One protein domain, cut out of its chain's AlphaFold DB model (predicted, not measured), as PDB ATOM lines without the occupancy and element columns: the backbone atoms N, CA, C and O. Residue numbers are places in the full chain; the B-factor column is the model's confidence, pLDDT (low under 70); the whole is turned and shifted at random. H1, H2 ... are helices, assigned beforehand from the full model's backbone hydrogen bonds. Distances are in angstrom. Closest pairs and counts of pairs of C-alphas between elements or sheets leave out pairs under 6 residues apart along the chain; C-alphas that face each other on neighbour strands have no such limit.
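What this domain is: This is residues 62 to 109 of the 117 residues of an uncharacterized protein of Psychromonas sp. CNPT3 (UniProt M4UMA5). Three helices run nearly side by side, their centres in a wide triangle: H3 packs on H1 and on H2, while H1 and H2 stay apart. H2 folds back against the direction of H1, and H3 runs the same way as H1 again. The printed part has 48 residues with three named helices, in the order H1, H2, H3, and no named strand; the class is all helix. It is compact and rounded, with a radius of gyration of the C-alphas of 9.1 A and spans of 24 by 20 by 15 A.

Where its parts are: Find C-alpha 62 at (-32.133, -32.901, -4.098); from there H1, residues 62 to 74, runs 18.6 A. H2 is residues 82 to 89. H3, residues 94 to 108, runs 21.0 A to C-alpha 108 at (-26.903, -53.089, 8.010).

How they stand to each other: Look at Ala 71 and Leu 102, the closest C-alphas of H1 and H3, 4.2 A apart: these helices touch at a shallow tilt of 14 degrees, the same way. H2 and H3 form a helical hairpin and touch at 17 degrees, a shallow tilt, opposite ways; their closest C-alphas are Leu 88 and Arg 97, 5.1 A. In H1, H2 and H3 every O i to N i+4 pair is within hydrogen-bond range.

The domain as a whole: The farthest C-alphas, Ala 91 and Asn 109, are 25.3 A apart. The printed part has no cut, no link is long, and no printed residue is under 70 in pLDDT.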
ATOM      1  N   ILE A  62     -33.279 -32.163  -3.569       82.06
ATOM      2  CA  ILE A  62     -32.133 -32.901  -4.098       82.06
ATOM      3  C   ILE A  62     -31.287 -33.552  -3.000       82.06
ATOM      4  O   ILE A  62     -31.019 -34.741  -3.100       82.06
ATOM      5  N   ASP A  63     -30.987 -32.859  -1.900       81.94
ATOM      6  CA  ASP A  63     -30.173 -33.385  -0.798       81.94
ATOM      7  C   ASP A  63     -30.784 -34.638  -0.163       81.94
ATOM      8  O   ASP A  63     -30.080 -35.599   0.145       81.94
ATOM      9  N   ALA A  64     -32.106 -34.644   0.030       88.19
ATOM     10  CA  ALA A  64     -32.811 -35.796   0.582       88.19
ATOM     11  C   ALA A  64     -32.773 -36.983  -0.391       88.19
ATOM     12  O   ALA A  64     -32.548 -38.114   0.038       88.19
ATOM     13  N   LYS A  65     -32.918 -36.720  -1.697       86.69
ATOM     14  CA  LYS A  65     -32.770 -37.748  -2.735       86.69
ATOM     15  C   LYS A  65     -31.364 -38.339  -2.732       86.69
ATOM     16  O   LYS A  65     -31.248 -39.560  -2.731       86.69
ATOM     17  N   ARG A  66     -30.314 -37.507  -2.641       84.06
ATOM     18  CA  ARG A  66     -28.916 -37.979  -2.584       84.06
ATOM     19  C   ARG A  66     -28.711 -38.946  -1.424       84.06
ATOM     20  O   ARG A  66     -28.212 -40.051  -1.611       84.06
ATOM     21  N   LEU A  67     -29.153 -38.544  -0.232       87.06
ATOM     22  CA  LEU A  67     -29.035 -39.345   0.988       87.06
ATOM     23  C   LEU A  67     -29.793 -40.675   0.879       87.06
ATOM     24  O   LEU A  67     -29.281 -41.709   1.297       87.06
ATOM     25  N   PHE A  68     -30.991 -40.667   0.295       90.25
ATOM     26  CA  PHE A  68     -31.788 -41.874   0.083       90.25
ATOM     27  C   PHE A  68     -31.169 -42.833  -0.927       90.25
ATOM     28  O   PHE A  68     -31.072 -44.030  -0.671       90.25
ATOM     29  N   ILE A  69     -30.715 -42.304  -2.058       85.62
ATOM     30  CA  ILE A  69     -30.040 -43.079  -3.096       85.62
ATOM     31  C   ILE A  69     -28.765 -43.700  -2.512       85.62
ATOM     32  O   ILE A  69     -28.550 -44.905  -2.630       85.62
ATOM     33  N   GLN A  70     -27.977 -42.918  -1.767       83.44
ATOM     34  CA  GLN A  70     -26.814 -43.411  -1.029       83.44
ATOM     35  C   GLN A  70     -27.186 -44.513  -0.020       83.44
ATOM     36  O   GLN A  70     -26.456 -45.490   0.124       83.44
ATOM     37  N   ALA A  71     -28.320 -44.397   0.669       87.62
ATOM     38  CA  ALA A  71     -28.791 -45.415   1.603       87.62
ATOM     39  C   ALA A  71     -29.137 -46.737   0.897       87.62
ATOM     40  O   ALA A  71     -28.680 -47.794   1.330       87.62
ATOM     41  N   LEU A  72     -29.858 -46.681  -0.230       85.12
ATOM     42  CA  LEU A  72     -30.156 -47.853  -1.064       85.12
ATOM     43  C   LEU A  72     -28.905 -48.512  -1.628       85.12
ATOM     44  O   LEU A  72     -28.904 -49.710  -1.902       85.12
ATOM     45  N   PHE A  73     -27.837 -47.742  -1.790       79.25
ATOM     46  CA  PHE A  73     -26.534 -48.299  -2.074       79.25
ATOM     47  C   PHE A  73     -26.068 -49.162  -0.895       79.25
ATOM     48  O   PHE A  73     -25.822 -50.350  -1.094       79.25
ATOM     49  N   TYR A  74     -26.018 -48.626   0.328       79.12
ATOM     50  CA  TYR A  74     -25.560 -49.388   1.500       79.12
ATOM     51  C   TYR A  74     -26.436 -50.611   1.808       79.12
ATOM     52  O   TYR A  74     -25.942 -51.607   2.329       79.12
ATOM     53  N   LYS A  75     -27.736 -50.548   1.512       83.69
ATOM     54  CA  LYS A  75     -28.655 -51.677   1.660       83.69
ATOM     55  C   LYS A  75     -29.648 -51.695   0.493       83.69
ATOM     56  O   LYS A  75     -30.710 -51.072   0.592       83.69
ATOM     57  N   PRO A  76     -29.345 -52.424  -0.597       83.44
ATOM     58  CA  PRO A  76     -30.285 -52.599  -1.697       83.44
ATOM     59  C   PRO A  76     -31.592 -53.212  -1.191       83.44
ATOM     60  O   PRO A  76     -31.576 -54.185  -0.436       83.44
ATOM     61  N   GLY A  77     -32.726 -52.618  -1.564       84.62
ATOM     62  CA  GLY A  77     -34.041 -53.034  -1.067       84.62
ATOM     63  C   GLY A  77     -34.303 -52.688   0.403       84.62
ATOM     64  O   GLY A  77     -35.261 -53.198   0.982       84.62
ATOM     65  N   GLY A  78     -33.477 -51.842   1.030       87.31
ATOM     66  CA  GLY A  78     -33.676 -51.381   2.406       87.31
ATOM     67  C   GLY A  78     -35.009 -50.660   2.621       87.31
ATOM     68  O   GLY A  78     -35.561 -50.689   3.716       87.31
ATOM     69  N   ASP A  79     -35.565 -50.085   1.560       89.62
ATOM     70  CA  ASP A  79     -36.898 -49.490   1.499       89.62
ATOM     71  C   ASP A  79     -38.039 -50.520   1.578       89.62
ATOM     72  O   ASP A  79     -39.185 -50.136   1.756       89.62
ATOM     73  N   ASN A  80     -37.750 -51.822   1.488       91.06
ATOM     74  CA  ASN A  80     -38.711 -52.899   1.754       91.06
ATOM     75  C   ASN A  80     -38.531 -53.509   3.152       91.06
ATOM     76  O   ASN A  80     -39.345 -54.324   3.586       91.06
ATOM     77  N   HIS A  81     -37.474 -53.127   3.875       91.38
ATOM     78  CA  HIS A  81     -37.258 -53.576   5.242       91.38
ATOM     79  C   HIS A  81     -38.139 -52.764   6.207       91.38
ATOM     80  O   HIS A  81     -38.134 -51.535   6.108       91.38
ATOM     81  N   PRO A  82     -38.831 -53.384   7.184       91.94
ATOM     82  CA  PRO A  82     -39.711 -52.669   8.116       91.94
ATOM     83  C   PRO A  82     -39.043 -51.469   8.808       91.94
ATOM     84  O   PRO A  82     -39.588 -50.368   8.804       91.94
ATOM     85  N   ASP A  83     -37.823 -51.648   9.322       90.12
ATOM     86  CA  ASP A  83     -37.067 -50.563   9.973       90.12
ATOM     87  C   ASP A  83     -36.612 -49.461   9.002       90.12
ATOM     88  O   ASP A  83     -36.573 -48.280   9.361       90.12
ATOM     89  N   GLY A  84     -36.279 -49.833   7.763       91.88
ATOM     90  CA  GLY A  84     -35.931 -48.876   6.719       91.88
ATOM     91  C   GLY A  84     -37.146 -48.040   6.323       91.88
ATOM     92  O   GLY A  84     -37.079 -46.813   6.290       91.88
ATOM     93  N   MET A  85     -38.296 -48.696   6.151       93.44
ATOM     94  CA  MET A  85     -39.591 -48.051   5.935       93.44
ATOM     95  C   MET A  85     -39.964 -47.100   7.069       93.44
ATOM     96  O   MET A  85     -40.372 -45.977   6.793       93.44
ATOM     97  N   ALA A  86     -39.769 -47.495   8.329       92.88
ATOM     98  CA  ALA A  86     -40.082 -46.642   9.475       92.88
ATOM     99  C   ALA A  86     -39.297 -45.316   9.448       92.88
ATOM    100  O   ALA A  86     -39.846 -44.258   9.765       92.88
ATOM    101  N   CYS A  87     -38.035 -45.346   9.003       93.00
ATOM    102  CA  CYS A  87     -37.247 -44.133   8.778       93.00
ATOM    103  C   CYS A  87     -37.873 -43.259   7.676       93.00
ATOM    104  O   CYS A  87     -38.013 -42.043   7.839       93.00
ATOM    105  N   LEU A  88     -38.293 -43.889   6.576       92.81
ATOM    106  CA  LEU A  88     -38.846 -43.243   5.387       92.81
ATOM    107  C   LEU A  88     -40.287 -42.747   5.541       92.81
ATOM    108  O   LEU A  88     -40.693 -41.908   4.747       92.81
ATOM    109  N   THR A  89     -41.063 -43.196   6.526       91.50
ATOM    110  CA  THR A  89     -42.472 -42.780   6.703       91.50
ATOM    111  C   THR A  89     -42.729 -41.986   7.983       91.50
ATOM    112  O   THR A  89     -43.879 -41.699   8.309       91.50
ATOM    113  N   SER A  90     -41.684 -41.634   8.733       87.75
ATOM    114  CA  SER A  90     -41.824 -40.799   9.932       87.75
ATOM    115  C   SER A  90     -42.377 -39.401   9.610       87.75
ATOM    116  O   SER A  90     -42.158 -38.861   8.527       87.75
ATOM    117  N   ALA A  91     -43.077 -38.772  10.558       86.25
ATOM    118  CA  ALA A  91     -43.591 -37.405  10.417       86.25
ATOM    119  C   ALA A  91     -42.462 -36.362  10.577       86.25
ATOM    120  O   ALA A  91     -42.432 -35.576  11.520       86.25
ATOM    121  N   SER A  92     -41.460 -36.416   9.703       89.75
ATOM    122  CA  SER A  92     -40.245 -35.599   9.741       89.75
ATOM    123  C   SER A  92     -39.875 -35.090   8.350       89.75
ATOM    124  O   SER A  92     -40.362 -35.580   7.328       89.75
ATOM    125  N   SER A  93     -38.979 -34.101   8.296       92.25
ATOM    126  CA  SER A  93     -38.510 -33.549   7.023       92.25
ATOM    127  C   SER A  93     -37.878 -34.630   6.139       92.25
ATOM    128  O   SER A  93     -37.251 -35.569   6.635       92.25
ATOM    129  N   ALA A  94     -37.994 -34.484   4.815       92.25
ATOM    130  CA  ALA A  94     -37.431 -35.440   3.856       92.25
ATOM    131  C   ALA A  94     -35.930 -35.696   4.091       92.25
ATOM    132  O   ALA A  94     -35.474 -36.834   4.011       92.25
ATOM    133  N   ARG A  95     -35.173 -34.651   4.456       91.25
ATOM    134  CA  ARG A  95     -33.749 -34.774   4.792       91.25
ATOM    135  C   ARG A  95     -33.532 -35.634   6.035       91.25
ATOM    136  O   ARG A  95     -32.689 -36.519   6.001       91.25
ATOM    137  N   PHE A  96     -34.294 -35.407   7.107       93.25
ATOM    138  CA  PHE A  96     -34.162 -36.185   8.341       93.25
ATOM    139  C   PHE A  96     -34.499 -37.662   8.114       93.25
ATOM    140  O   PHE A  96     -33.740 -38.538   8.524       93.25
ATOM    141  N   ARG A  97     -35.585 -37.933   7.378       95.31
ATOM    142  CA  ARG A  97     -35.971 -39.288   6.965       95.31
ATOM    143  C   ARG A  97     -34.861 -39.992   6.190       95.31
ATOM    144  O   ARG A  97     -34.466 -41.100   6.546       95.31
ATOM    145  N   ALA A  98     -34.318 -39.327   5.171       93.56
ATOM    146  CA  ALA A  98     -33.247 -39.870   4.344       93.56
ATOM    147  C   ALA A  98     -31.939 -40.075   5.130       93.56
ATOM    148  O   ALA A  98     -31.281 -41.096   4.960       93.56
ATOM    149  N   SER A  99     -31.582 -39.161   6.040       93.69
ATOM    150  CA  SER A  99     -30.423 -39.325   6.929       93.69
ATOM    151  C   SER A  99     -30.588 -40.503   7.892       93.69
ATOM    152  O   SER A  99     -29.649 -41.277   8.067       93.69
ATOM    153  N   GLY A 100     -31.772 -40.673   8.491       94.19
ATOM    154  CA  GLY A 100     -32.073 -41.821   9.350       94.19
ATOM    155  C   GLY A 100     -31.995 -43.140   8.583       94.19
ATOM    156  O   GLY A 100     -31.354 -44.090   9.034       94.19
ATOM    157  N   PHE A 101     -32.560 -43.165   7.375       95.38
ATOM    158  CA  PHE A 101     -32.496 -44.323   6.490       95.38
ATOM    159  C   PHE A 101     -31.060 -44.653   6.048       95.38
ATOM    160  O   PHE A 101     -30.679 -45.824   6.030       95.38
ATOM    161  N   LEU A 102     -30.232 -43.643   5.764       91.88
ATOM    162  CA  LEU A 102     -28.810 -43.820   5.459       91.88
ATOM    163  C   LEU A 102     -28.045 -44.416   6.641       91.88
ATOM    164  O   LEU A 102     -27.334 -45.403   6.462       91.88
ATOM    165  N   ALA A 103     -28.222 -43.871   7.846       92.50
ATOM    166  CA  ALA A 103     -27.569 -44.387   9.047       92.50
ATOM    167  C   ALA A 103     -27.975 -45.844   9.332       92.50
ATOM    168  O   ALA A 103     -27.129 -46.687   9.645       92.50
ATOM    169  N   TRP A 104     -29.264 -46.163   9.169       93.94
ATOM    170  CA  TRP A 104     -29.754 -47.534   9.271       93.94
ATOM    171  C   TRP A 104     -29.113 -48.437   8.208       93.94
ATOM    172  O   TRP A 104     -28.570 -49.488   8.556       93.94
ATOM    173  N   SER A 105     -29.096 -48.014   6.945       90.88
ATOM    174  CA  SER A 105     -28.549 -48.801   5.834       90.88
ATOM    175  C   SER A 105     -27.054 -49.066   6.012       90.88
ATOM    176  O   SER A 105     -26.607 -50.197   5.862       90.88
ATOM    177  N   GLN A 106     -26.280 -48.065   6.439       87.62
ATOM    178  CA  GLN A 106     -24.853 -48.206   6.748       87.62
ATOM    179  C   GLN A 106     -24.593 -49.230   7.856       87.62
ATOM    180  O   GLN A 106     -23.689 -50.056   7.735       87.62
ATOM    181  N   LYS A 107     -25.415 -49.227   8.914       88.75
ATOM    182  CA  LYS A 107     -25.324 -50.199  10.016       88.75
ATOM    183  C   LYS A 107     -25.654 -51.633   9.575       88.75
ATOM    184  O   LYS A 107     -25.202 -52.580  10.215       88.75
ATOM    185  N   HIS A 108     -26.441 -51.792   8.513       84.19
ATOM    186  CA  HIS A 108     -26.903 -53.089   8.010       84.19
ATOM    187  C   HIS A 108     -26.198 -53.539   6.723       84.19
ATOM    188  O   HIS A 108     -26.407 -54.674   6.299       84.19
ATOM    189  N   ASN A 109     -25.313 -52.712   6.157       75.06
ATOM    190  CA  ASN A 109     -24.419 -53.073   5.052       75.06
ATOM    191  C   ASN A 109     -23.428 -54.189   5.447       75.06
ATOM    192  O   ASN A 109     -22.972 -54.966   4.620       75.06
TER     193      ASN A 109